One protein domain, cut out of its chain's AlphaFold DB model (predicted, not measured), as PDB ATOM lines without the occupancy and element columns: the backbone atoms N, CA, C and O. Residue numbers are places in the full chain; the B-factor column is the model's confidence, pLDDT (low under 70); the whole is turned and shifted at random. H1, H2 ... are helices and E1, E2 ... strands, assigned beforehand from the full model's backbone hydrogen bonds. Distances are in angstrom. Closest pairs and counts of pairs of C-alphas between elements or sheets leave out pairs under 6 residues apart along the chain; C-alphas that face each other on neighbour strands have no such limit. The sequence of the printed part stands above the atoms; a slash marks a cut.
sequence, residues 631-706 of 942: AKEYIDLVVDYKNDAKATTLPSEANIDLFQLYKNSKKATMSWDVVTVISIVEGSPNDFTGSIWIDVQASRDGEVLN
ATOM      1  N   ALA A 631       4.679  31.302  36.138       81.62
ATOM      2  CA  ALA A 631       5.058  30.207  35.248       81.62
ATOM      3  C   ALA A 631       4.015  29.947  34.143       81.62
ATOM      4  O   ALA A 631       4.395  29.677  33.003       81.62
ATOM      5  N   LYS A 632       2.710  30.104  34.423       79.75
ATOM      6  CA  LYS A 632       1.633  29.985  33.412       79.75
ATOM      7  C   LYS A 632       1.732  31.046  32.314       79.75
ATOM      8  O   LYS A 632       1.409  30.771  31.157       79.75
ATOM      9  N   GLU A 633       2.193  32.252  32.644       78.62
ATOM     10  CA  GLU A 633       2.438  33.305  31.649       78.62
ATOM     11  C   GLU A 633       3.573  32.916  30.679       78.62
ATOM     12  O   GLU A 633       3.530  33.296  29.505       78.62
ATOM     13  N   TYR A 634       4.503  32.063  31.129       79.94
ATOM     14  CA  TYR A 634       5.695  31.613  30.400       79.94
ATOM     15  C   TYR A 634       5.564  30.261  29.680       79.94
ATOM     16  O   TYR A 634       6.397  29.956  28.821       79.94
ATOM     17  N   ILE A 635       4.534  29.460  29.985       72.50
ATOM     18  CA  ILE A 635       4.441  28.045  29.570       72.50
ATOM     19  C   ILE A 635       4.365  27.824  28.042       72.50
ATOM     20  O   ILE A 635       4.742  26.759  27.571       72.50
ATOM     21  N   ASP A 636       4.026  28.861  27.262       74.88
ATOM     22  CA  ASP A 636       3.964  28.824  25.783       74.88
ATOM     23  C   ASP A 636       4.742  29.961  25.105       74.88
ATOM     24  O   ASP A 636       4.490  30.311  23.945       74.88
ATOM     25  N   LEU A 637       5.623  30.629  25.848       83.81
ATOM     26  CA  LEU A 637       6.477  31.631  25.235       83.81
ATOM     27  C   LEU A 637       7.534  30.941  24.396       83.81
ATOM     28  O   LEU A 637       8.097  29.934  24.808       83.81
ATOM     29  N   VAL A 638       7.822  31.519  23.244       85.25
ATOM     30  CA  VAL A 638       8.998  31.198  22.446       85.25
ATOM     31  C   VAL A 638       9.801  32.470  22.272       85.25
ATOM     32  O   VAL A 638       9.236  33.558  22.142       85.25
ATOM     33  N   VAL A 639      11.120  32.353  22.279       88.56
ATOM     34  CA  VAL A 639      11.991  33.443  21.850       88.56
ATOM     35  C   VAL A 639      12.240  33.267  20.364       88.56
ATOM     36  O   VAL A 639      12.558  32.169  19.914       88.56
ATOM     37  N   ASP A 640      12.111  34.344  19.600       87.25
ATOM     38  CA  ASP A 640      12.551  34.356  18.211       87.25
ATOM     39  C   ASP A 640      13.364  35.612  17.914       87.25
ATOM     40  O   ASP A 640      13.215  36.655  18.557       87.25
ATOM     41  N   TYR A 641      14.236  35.491  16.925       89.38
ATOM     42  CA  TYR A 641      15.003  36.598  16.380       89.38
ATOM     43  C   TYR A 641      14.222  37.182  15.214       89.38
ATOM     44  O   TYR A 641      13.647  36.429  14.430       89.38
ATOM     45  N   LYS A 642      14.188  38.509  15.082       82.25
ATOM     46  CA  LYS A 642      13.446  39.201  14.017       82.25
ATOM     47  C   LYS A 642      13.568  38.466  12.659       82.25
ATOM     48  O   LYS A 642      14.646  38.412  12.070       82.25
ATOM     49  N   ASN A 643      12.459  37.868  12.205       69.56
ATOM     50  CA  ASN A 643      12.440  36.793  11.194       69.56
ATOM     51  C   ASN A 643      13.168  37.111   9.874       69.56
ATOM     52  O   ASN A 643      13.756  36.231   9.255       69.56
ATOM     53  N   ASP A 644      13.154  38.368   9.444       74.50
ATOM     54  CA  ASP A 644      13.811  38.860   8.231       74.50
ATOM     55  C   ASP A 644      15.348  38.933   8.329       74.50
ATOM     56  O   ASP A 644      16.016  39.036   7.303       74.50
ATOM     57  N   ALA A 645      15.917  38.853   9.536       79.56
ATOM     58  CA  ALA A 645      17.359  38.919   9.782       79.56
ATOM     59  C   ALA A 645      17.988  37.563  10.141       79.56
ATOM     60  O   ALA A 645      19.205  37.414  10.062       79.56
ATOM     61  N   LYS A 646      17.183  36.565  10.525       85.75
ATOM     62  CA  LYS A 646      17.664  35.283  11.059       85.75
ATOM     63  C   LYS A 646      18.543  34.536  10.050       85.75
ATOM     64  O   LYS A 646      19.727  34.347  10.291       85.75
ATOM     65  N   ALA A 647      18.015  34.245   8.861       86.56
ATOM     66  CA  ALA A 647      18.706  33.458   7.833       86.56
ATOM     67  C   ALA A 647      19.971  34.116   7.232       86.56
ATOM     68  O   ALA A 647      20.716  33.463   6.504       86.56
ATOM     69  N   THR A 648      20.212  35.404   7.490       86.88
ATOM     70  CA  THR A 648      21.357  36.160   6.952       86.88
ATOM     71  C   THR A 648      22.385  36.556   8.009       86.88
ATOM     72  O   THR A 648      23.476  36.983   7.633       86.88
ATOM     73  N   THR A 649      22.074  36.382   9.295       90.00
ATOM     74  CA  THR A 649      22.938  36.748  10.427       90.00
ATOM     75  C   THR A 649      23.591  35.495  11.001       90.00
ATOM     76  O   THR A 649      22.924  34.467  11.126       90.00
ATOM     77  N   LEU A 650      24.880  35.558  11.340       90.06
ATOM     78  CA  LEU A 650      25.518  34.508  12.134       90.06
ATOM     79  C   LEU A 650      25.053  34.622  13.598       90.06
ATOM     80  O   LEU A 650      24.923  35.739  14.097       90.06
ATOM     81  N   PRO A 651      24.814  33.515  14.313       90.00
ATOM     82  CA  PRO A 651      24.554  33.516  15.752       90.00
ATOM     83  C   PRO A 651      25.489  34.418  16.566       90.00
ATOM     84  O   PRO A 651      25.019  35.155  17.429       90.00
ATOM     85  N   SER A 652      26.796  34.402  16.286       88.44
ATOM     86  CA  SER A 652      27.805  35.223  16.973       88.44
ATOM     87  C   SER A 652      27.652  36.729  16.734       88.44
ATOM     88  O   SER A 652      28.135  37.538  17.525       88.44
ATOM     89  N   GLU A 653      26.937  37.115  15.677       90.81
ATOM     90  CA  GLU A 653      26.628  38.499  15.305       90.81
ATOM     91  C   GLU A 653      25.210  38.918  15.741       90.81
ATOM     92  O   GLU A 653      24.769  40.035  15.454       90.81
ATOM     93  N   ALA A 654      24.466  38.036  16.420       89.44
ATOM     94  CA  ALA A 654      23.090  38.298  16.818       89.44
ATOM     95  C   ALA A 654      23.007  39.402  17.887       89.44
ATOM     96  O   ALA A 654      23.646  39.337  18.938       89.44
ATOM     97  N   ASN A 655      22.170  40.413  17.646       88.25
ATOM     98  CA  ASN A 655      21.943  41.496  18.604       88.25
ATOM     99  C   ASN A 655      20.819  41.126  19.589       88.25
ATOM    100  O   ASN A 655      19.699  40.840  19.162       88.25
ATOM    101  N   ILE A 656      21.097  41.196  20.898       87.75
ATOM    102  CA  ILE A 656      20.134  40.881  21.962       87.75
ATOM    103  C   ILE A 656      18.812  41.666  21.839       87.75
ATOM    104  O   ILE A 656      17.739  41.103  22.046       87.75
ATOM    105  N   ASP A 657      18.865  42.926  21.396       86.62
ATOM    106  CA  ASP A 657      17.691  43.808  21.264       86.62
ATOM    107  C   ASP A 657      16.697  43.345  20.181       86.62
ATOM    108  O   ASP A 657      15.561  43.826  20.103       86.62
ATOM    109  N   LEU A 658      17.121  42.428  19.307       89.44
ATOM    110  CA  LEU A 658      16.310  41.882  18.220       89.44
ATOM    111  C   LEU A 658      15.614  40.567  18.590       89.44
ATOM    112  O   LEU A 658      14.771  40.106  17.813       89.44
ATOM    113  N   PHE A 659      15.915  39.996  19.759       90.75
ATOM    114  CA  PHE A 659      15.168  38.866  20.298       90.75
ATOM    115  C   PHE A 659      13.868  39.350  20.923       90.75
ATOM    116  O   PHE A 659      13.821  40.300  21.705       90.75
ATOM    117  N   GLN A 660      12.779  38.692  20.553       88.94
ATOM    118  CA  GLN A 660      11.451  39.019  21.041       88.94
ATOM    119  C   GLN A 660      10.764  37.754  21.528       88.94
ATOM    120  O   GLN A 660      10.920  36.676  20.960       88.94
ATOM    121  N   LEU A 661       9.978  37.911  22.587       88.69
ATOM    122  CA  LEU A 661       9.107  36.860  23.079       88.69
ATOM    123  C   LEU A 661       7.839  36.834  22.235       88.69
ATOM    124  O   LEU A 661       7.224  37.874  21.980       88.69
ATOM    125  N   TYR A 662       7.429  35.643  21.831       85.81
ATOM    126  CA  TYR A 662       6.207  35.390  21.091       85.81
ATOM    127  C   TYR A 662       5.344  34.382  21.841       85.81
ATOM    128  O   TYR A 662       5.846  33.451  22.459       85.81
ATOM    129  N   LYS A 663       4.027  34.549  21.741       84.88
ATOM    130  CA  LYS A 663       3.019  33.567  22.147       84.88
ATOM    131  C   LYS A 663       2.075  33.373  20.970       84.88
ATOM    132  O   LYS A 663       1.524  34.353  20.465       84.88
ATOM    133  N   ASN A 664       1.906  32.139  20.497       81.38
ATOM    134  CA  ASN A 664       1.070  31.829  19.325       81.38
ATOM    135  C   ASN A 664       1.404  32.710  18.099       81.38
ATOM    136  O   ASN A 664       0.518  33.314  17.489       81.38
ATOM    137  N   SER A 665       2.702  32.851  17.795       78.31
ATOM    138  CA  SER A 665       3.242  33.656  16.681       78.31
ATOM    139  C   SER A 665       2.951  35.166  16.733       78.31
ATOM    140  O   SER A 665       3.218  35.882  15.768       78.31
ATOM    141  N   LYS A 666       2.430  35.689  17.849       81.38
ATOM    142  CA  LYS A 666       2.293  37.132  18.105       81.38
ATOM    143  C   LYS A 666       3.283  37.560  19.171       81.38
ATOM    144  O   LYS A 666       3.540  36.797  20.095       81.38
ATOM    145  N   LYS A 667       3.806  38.784  19.061       83.19
ATOM    146  CA  LYS A 667       4.674  39.358  20.092       83.19
ATOM    147  C   LYS A 667       3.953  39.299  21.442       83.19
ATOM    148  O   LYS A 667       2.847  39.829  21.575       83.19
ATOM    149  N   ALA A 668       4.557  38.618  22.405       81.69
ATOM    150  CA  ALA A 668       4.021  38.483  23.745       81.69
ATOM    151  C   ALA A 668       4.106  39.830  24.470       81.69
ATOM    152  O   ALA A 668       5.071  40.579  24.313       81.69
ATOM    153  N   THR A 669       3.075  40.149  25.250       77.56
ATOM    154  CA  THR A 669       3.073  41.299  26.161       77.56
ATOM    155  C   THR A 669       2.898  40.739  27.563       77.56
ATOM    156  O   THR A 669       1.913  40.045  27.805       77.56
ATOM    157  N   MET A 670       3.873  40.982  28.435       78.69
ATOM    158  CA  MET A 670       3.831  40.523  29.823       78.69
ATOM    159  C   MET A 670       2.927  41.416  30.666       78.69
ATOM    160  O   MET A 670       2.684  42.575  30.308       78.69
ATOM    161  N   SER A 671       2.455  40.884  31.792       80.75
ATOM    162  CA  SER A 671       1.795  41.683  32.825       80.75
ATOM    163  C   SER A 671       2.719  42.816  33.301       80.75
ATOM    164  O   SER A 671       3.942  42.688  33.297       80.75
ATOM    165  N   TRP A 672       2.140  43.968  33.650       78.94
ATOM    166  CA  TRP A 672       2.882  45.217  33.899       78.94
ATOM    167  C   TRP A 672       3.819  45.162  35.116       78.94
ATOM    168  O   TRP A 672       4.722  45.987  35.240       78.94
ATOM    169  N   ASP A 673       3.572  44.219  36.015       79.12
ATOM    170  CA  ASP A 673       4.277  43.941  37.263       79.12
ATOM    171  C   ASP A 673       5.361  42.856  37.121       79.12
ATOM    172  O   ASP A 673       6.081  42.582  38.081       79.12
ATOM    173  N   VAL A 674       5.516  42.262  35.931       82.94
ATOM    174  CA  VAL A 674       6.551  41.264  35.627       82.94
ATOM    175  C   VAL A 674       7.762  41.942  34.989       82.94
ATOM    176  O   VAL A 674       7.662  42.575  33.938       82.94
ATOM    177  N   VAL A 675       8.938  41.773  35.595       83.62
ATOM    178  CA  VAL A 675      10.211  42.222  35.015       83.62
ATOM    179  C   VAL A 675      10.821  41.079  34.215       83.62
ATOM    180  O   VAL A 675      11.149  40.037  34.783       83.62
ATOM    181  N   THR A 676      11.003  41.286  32.908       84.81
ATOM    182  CA  THR A 676      11.628  40.307  32.010       84.81
ATOM    183  C   THR A 676      12.999  40.784  31.540       84.81
ATOM    184  O   THR A 676      13.124  41.881  30.999       84.81
ATOM    185  N   VAL A 677      14.015  39.941  31.697       87.81
ATOM    186  CA  VAL A 677      15.374  40.154  31.189       87.81
ATOM    187  C   VAL A 677      15.665  39.063  30.168       87.81
ATOM    188  O   VAL A 677      15.551  37.884  30.484       87.81
ATOM    189  N   ILE A 678      16.010  39.458  28.942       89.38
ATOM    190  CA  ILE A 678      16.472  38.545  27.894       89.38
ATOM    191  C   ILE A 678      17.985  38.715  27.797       89.38
ATOM    192  O   ILE A 678      18.475  39.837  27.650       89.38
ATOM    193  N   SER A 679      18.721  37.617  27.858       90.56
ATOM    194  CA  SER A 679      20.173  37.596  27.702       90.56
ATOM    195  C   SER A 679      20.597  36.456  26.792       90.56
ATOM    196  O   SER A 679      20.024  35.372  26.838       90.56
ATOM    197  N   ILE A 680      21.632  36.677  25.985       89.81
ATOM    198  CA  ILE A 680      22.313  35.575  25.302       89.81
ATOM    199  C   ILE A 680      23.022  34.756  26.377       89.81
ATOM    200  O   ILE A 680      23.776  35.314  27.174       89.81
ATOM    201  N   VAL A 681      22.788  33.444  26.398       89.88
ATOM    202  CA  VAL A 681      23.556  32.540  27.255       89.88
ATOM    203  C   VAL A 681      25.011  32.613  26.802       89.88
ATOM    204  O   VAL A 681      25.307  32.405  25.622       89.88
ATOM    205  N   GLU A 682      25.917  32.945  27.717       84.12
ATOM    206  CA  GLU A 682      27.339  33.085  27.408       84.12
ATOM    207  C   GLU A 682      27.881  31.810  26.738       84.12
ATOM    208  O   GLU A 682      27.600  30.696  27.174       84.12
ATOM    209  N   GLY A 683      28.607  31.974  25.627       81.31
ATOM    210  CA  GLY A 683      29.156  30.857  24.850       81.31
ATOM    211  C   GLY A 683      28.139  30.042  24.039       81.31
ATOM    212  O   GLY A 683      28.534  29.091  23.372       81.31
ATOM    213  N   SER A 684      26.851  30.395  24.056       87.06
ATOM    214  CA  SER A 684      25.818  29.678  23.296       87.06
ATOM    215  C   SER A 684      25.693  29.976  21.795       87.06
ATOM    216  O   SER A 684      25.131  29.119  21.109       87.06
ATOM    217  N   PRO A 685      26.138  31.128  21.242       89.62
ATOM    218  CA  PRO A 685      26.096  31.333  19.799       89.62
ATOM    219  C   PRO A 685      26.922  30.274  19.067       89.62
ATOM    220  O   PRO A 685      28.130  30.167  19.277       89.62
ATOM    221  N   ASN A 686      26.281  29.506  18.189       85.81
ATOM    222  CA  ASN A 686      26.924  28.454  17.417       85.81
ATOM    223  C   ASN A 686      26.709  28.677  15.922       85.81
ATOM    224  O   ASN A 686      25.738  28.211  15.319       85.81
ATOM    225  N   ASP A 687      27.684  29.353  15.323       85.19
ATOM    226  CA  ASP A 687      27.685  29.691  13.904       85.19
ATOM    227  C   ASP A 687      27.577  28.480  12.980       85.19
ATOM    228  O   ASP A 687      27.087  28.622  11.867       85.19
ATOM    229  N   PHE A 688      27.973  27.284  13.411       78.81
ATOM    230  CA  PHE A 688      27.964  26.089  12.563       78.81
ATOM    231  C   PHE A 688      26.602  25.403  12.517       78.81
ATOM    232  O   PHE A 688      26.200  24.912  11.463       78.81
ATOM    233  N   THR A 689      25.868  25.401  13.630       80.88
ATOM    234  CA  THR A 689      24.491  24.875  13.681       80.88
ATOM    235  C   THR A 689      23.447  25.934  13.334       80.88
ATOM    236  O   THR A 689      22.289  25.596  13.095       80.88
ATOM    237  N   GLY A 690      23.837  27.215  13.285       87.75
ATOM    238  CA  GLY A 690      22.902  28.317  13.071       87.75
ATOM    239  C   GLY A 690      21.938  28.468  14.251       87.75
ATOM    240  O   GLY A 690      20.750  28.742  14.047       87.75
ATOM    241  N   SER A 691      22.434  28.244  15.473       89.38
ATOM    242  CA  SER A 691      21.655  28.278  16.714       89.38
ATOM    243  C   SER A 691      22.299  29.169  17.779       89.38
ATOM    244  O   SER A 691      23.500  29.428  17.755       89.38
ATOM    245  N   ILE A 692      21.489  29.666  18.708       91.88
ATOM    246  CA  ILE A 692      21.914  30.440  19.882       91.88
ATOM    247  C   ILE A 692      20.938  30.170  21.023       91.88
ATOM    248  O   ILE A 692      19.735  30.058  20.779       91.88
ATOM    249  N   TRP A 693      21.425  30.076  22.262       91.19
ATOM    250  CA  TRP A 693      20.556  29.949  23.432       91.19
ATOM    251  C   TRP A 693      20.328  31.302  24.088       91.19
ATOM    252  O   TRP A 693      21.253  32.070  24.351       91.19
ATOM    253  N   ILE A 694      19.069  31.581  24.382       92.19
ATOM    254  CA  ILE A 694      18.626  32.832  24.975       92.19
ATOM    255  C   ILE A 694      18.001  32.527  26.322       92.19
ATOM    256  O   ILE A 694      16.993  31.830  26.385       92.19
ATOM    257  N   ASP A 695      18.583  33.049  27.394       89.12
ATOM    258  CA  ASP A 695      17.985  32.977  28.719       89.12
ATOM    259  C   ASP A 695      16.993  34.117  28.894       89.12
ATOM    260  O   ASP A 695      17.265  35.275  28.564       89.12
ATOM    261  N   VAL A 696      15.823  33.769  29.402       87.56
ATOM    262  CA  VAL A 696      14.765  34.711  29.715       87.56
ATOM    263  C   VAL A 696      14.451  34.556  31.187       87.56
ATOM    264  O   VAL A 696      13.834  33.580  31.617       87.56
ATOM    265  N   GLN A 697      14.847  35.565  31.946       87.19
ATOM    266  CA  GLN A 697      14.504  35.698  33.345       87.19
ATOM    267  C   GLN A 697      13.218  36.510  33.486       87.19
ATOM    268  O   GLN A 697      13.087  37.590  32.919       87.19
ATOM    269  N   ALA A 698      12.278  35.997  34.262       84.94
ATOM    270  CA  ALA A 698      11.074  36.658  34.737       84.94
ATOM    271  C   ALA A 698      11.192  36.893  36.234       84.94
ATOM    272  O   ALA A 698      11.632  35.996  36.954       84.94
ATOM    273  N   SER A 699      10.704  38.020  36.736       85.19
ATOM    274  CA  SER A 699      10.500  38.179  38.174       85.19
ATOM    275  C   SER A 699       9.224  38.943  38.506       85.19
ATOM    276  O   SER A 699       8.877  39.902  37.815       85.19
ATOM    277  N   ARG A 700       8.528  38.497  39.558       85.00
ATOM    278  CA  ARG A 700       7.337  39.134  40.148       85.00
ATOM    279  C   ARG A 700       7.273  38.792  41.636       85.00
ATOM    280  O   ARG A 700       7.457  37.638  41.997       85.00
ATOM    281  N   ASP A 701       7.030  39.780  42.496       81.69
ATOM    282  CA  ASP A 701       6.814  39.598  43.945       81.69
ATOM    283  C   ASP A 701       7.864  38.726  44.675       81.69
ATOM    284  O   ASP A 701       7.553  37.994  45.612       81.69
ATOM    285  N   GLY A 702       9.133  38.804  44.256       74.69
ATOM    286  CA  GLY A 702      10.236  38.020  44.833       74.69
ATOM    287  C   GLY A 702      10.385  36.599  44.272       74.69
ATOM    288  O   GLY A 702      11.376  35.934  44.573       74.69
ATOM    289  N   GLU A 703       9.463  36.149  43.420       77.00
ATOM    290  CA  GLU A 703       9.617  34.954  42.594       77.00
ATOM    291  C   GLU A 703      10.480  35.285  41.369       77.00
ATOM    292  O   GLU A 703      10.270  36.304  40.710       77.00
ATOM    293  N   VAL A 704      11.449  34.418  41.059       82.06
ATOM    294  CA  VAL A 704      12.297  34.510  39.863       82.06
ATOM    295  C   VAL A 704      12.189  33.199  39.089       82.06
ATOM    296  O   VAL A 704      12.415  32.125  39.652       82.06
ATOM    297  N   LEU A 705      11.863  33.284  37.802       82.19
ATOM    298  CA  LEU A 705      11.842  32.159  36.869       82.19
ATOM    299  C   LEU A 705      12.858  32.409  35.766       82.19
ATOM    300  O   LEU A 705      12.857  33.480  35.176       82.19
ATOM    301  N   ASN A 706      13.670  31.410  35.448       84.25
ATOM    302  CA  ASN A 706      14.564  31.452  34.294       84.25
ATOM    303  C   ASN A 706      14.149  30.349  33.324       84.25
ATOM    304  O   ASN A 706      13.862  29.225  33.754       84.25
TER     305      ASN A 706
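What this domain is: This is residues 631 to 706 of the 942 residues of the protein "Putative lipoprotein" of Mycoplasma gallinarum (UniProt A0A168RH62). A long, narrow antiparallel sheet of E3, E4 and E5 runs along the length of this model, with its ten-residue strand E4 as the spine, and a short two-stranded ladder of E1 and E2 lies loosely and only partly over one of its faces. Two one-turn helices lie toward opposite ends, H1 beside E5 and H2 beyond E1, and two long links fill in much of the rest. The printed part has 76 residues, with H1 E1 H2 E2 E3 E4 E5 along the chain; the class is mixed, helices and strands, with 38 residues in named elements. The whole is only just compact, close to loose, with a radius of gyration of the C-alphas of 13.2 A, and it spans 39 by 26 by 18 A.

Where its parts are: Find C-alpha 631 at (5.058, 30.207, 35.248), where H1 begins, residues 631 to 634. E1 follows, residues 637 to 641, 13.3 A long, and then H2, residues 643 to 646. Read on to E2, residues 659 to 663, 13.4 A long, and to E3, residues 675 to 680, 16.9 A long. Find C-alpha 691 at (21.655, 28.278, 16.714); from there E4, residues 691 to 700, runs 29.5 A. E5, residues 703 to 706, ends at (14.564, 31.452, 34.294).

How they stand to each other: Look first at the sheet E3 - E4 - E5, a meander, each strand the antiparallel neighbour of the one before. E3 and E4 form a hairpin at 161 degrees, with N 677 and O 697 2.8 A apart, within hydrogen-bond range. E4 and E5 form another at 175 degrees, with N 698 and O 705 at 2.7 A. H1 is on this sheet but only grazes it with residues 631 to 634; its closest C-alpha pair with E5 is Ala 631 and Leu 705, 7.2 A. E1 and E2 are antiparallel neighbours at 144 degrees, with N 662 and O 638 at 2.8 A. The closest C-alphas of E1 and E4 are those of Val 639 and Ile 694, 7.4 A apart; those of E2 and E3 are Phe 659 and Ile 678, 7.7 A. H2 is not on the three-stranded sheet. Both helices are too short for an O i to N i+4 pair.

The domain as a whole: The C-alphas farthest apart, those of Phe 688 and Asp 701, are 40.2 A apart. The printed part has no cut. Look for the long links from H2 to E2 and from E2 to E3; in the latter, residues 666 to 667 pair antiparallel with residues 662 to 663 of E2. The mean pLDDT of the printed part is 84.5, and residue 643 is under 70.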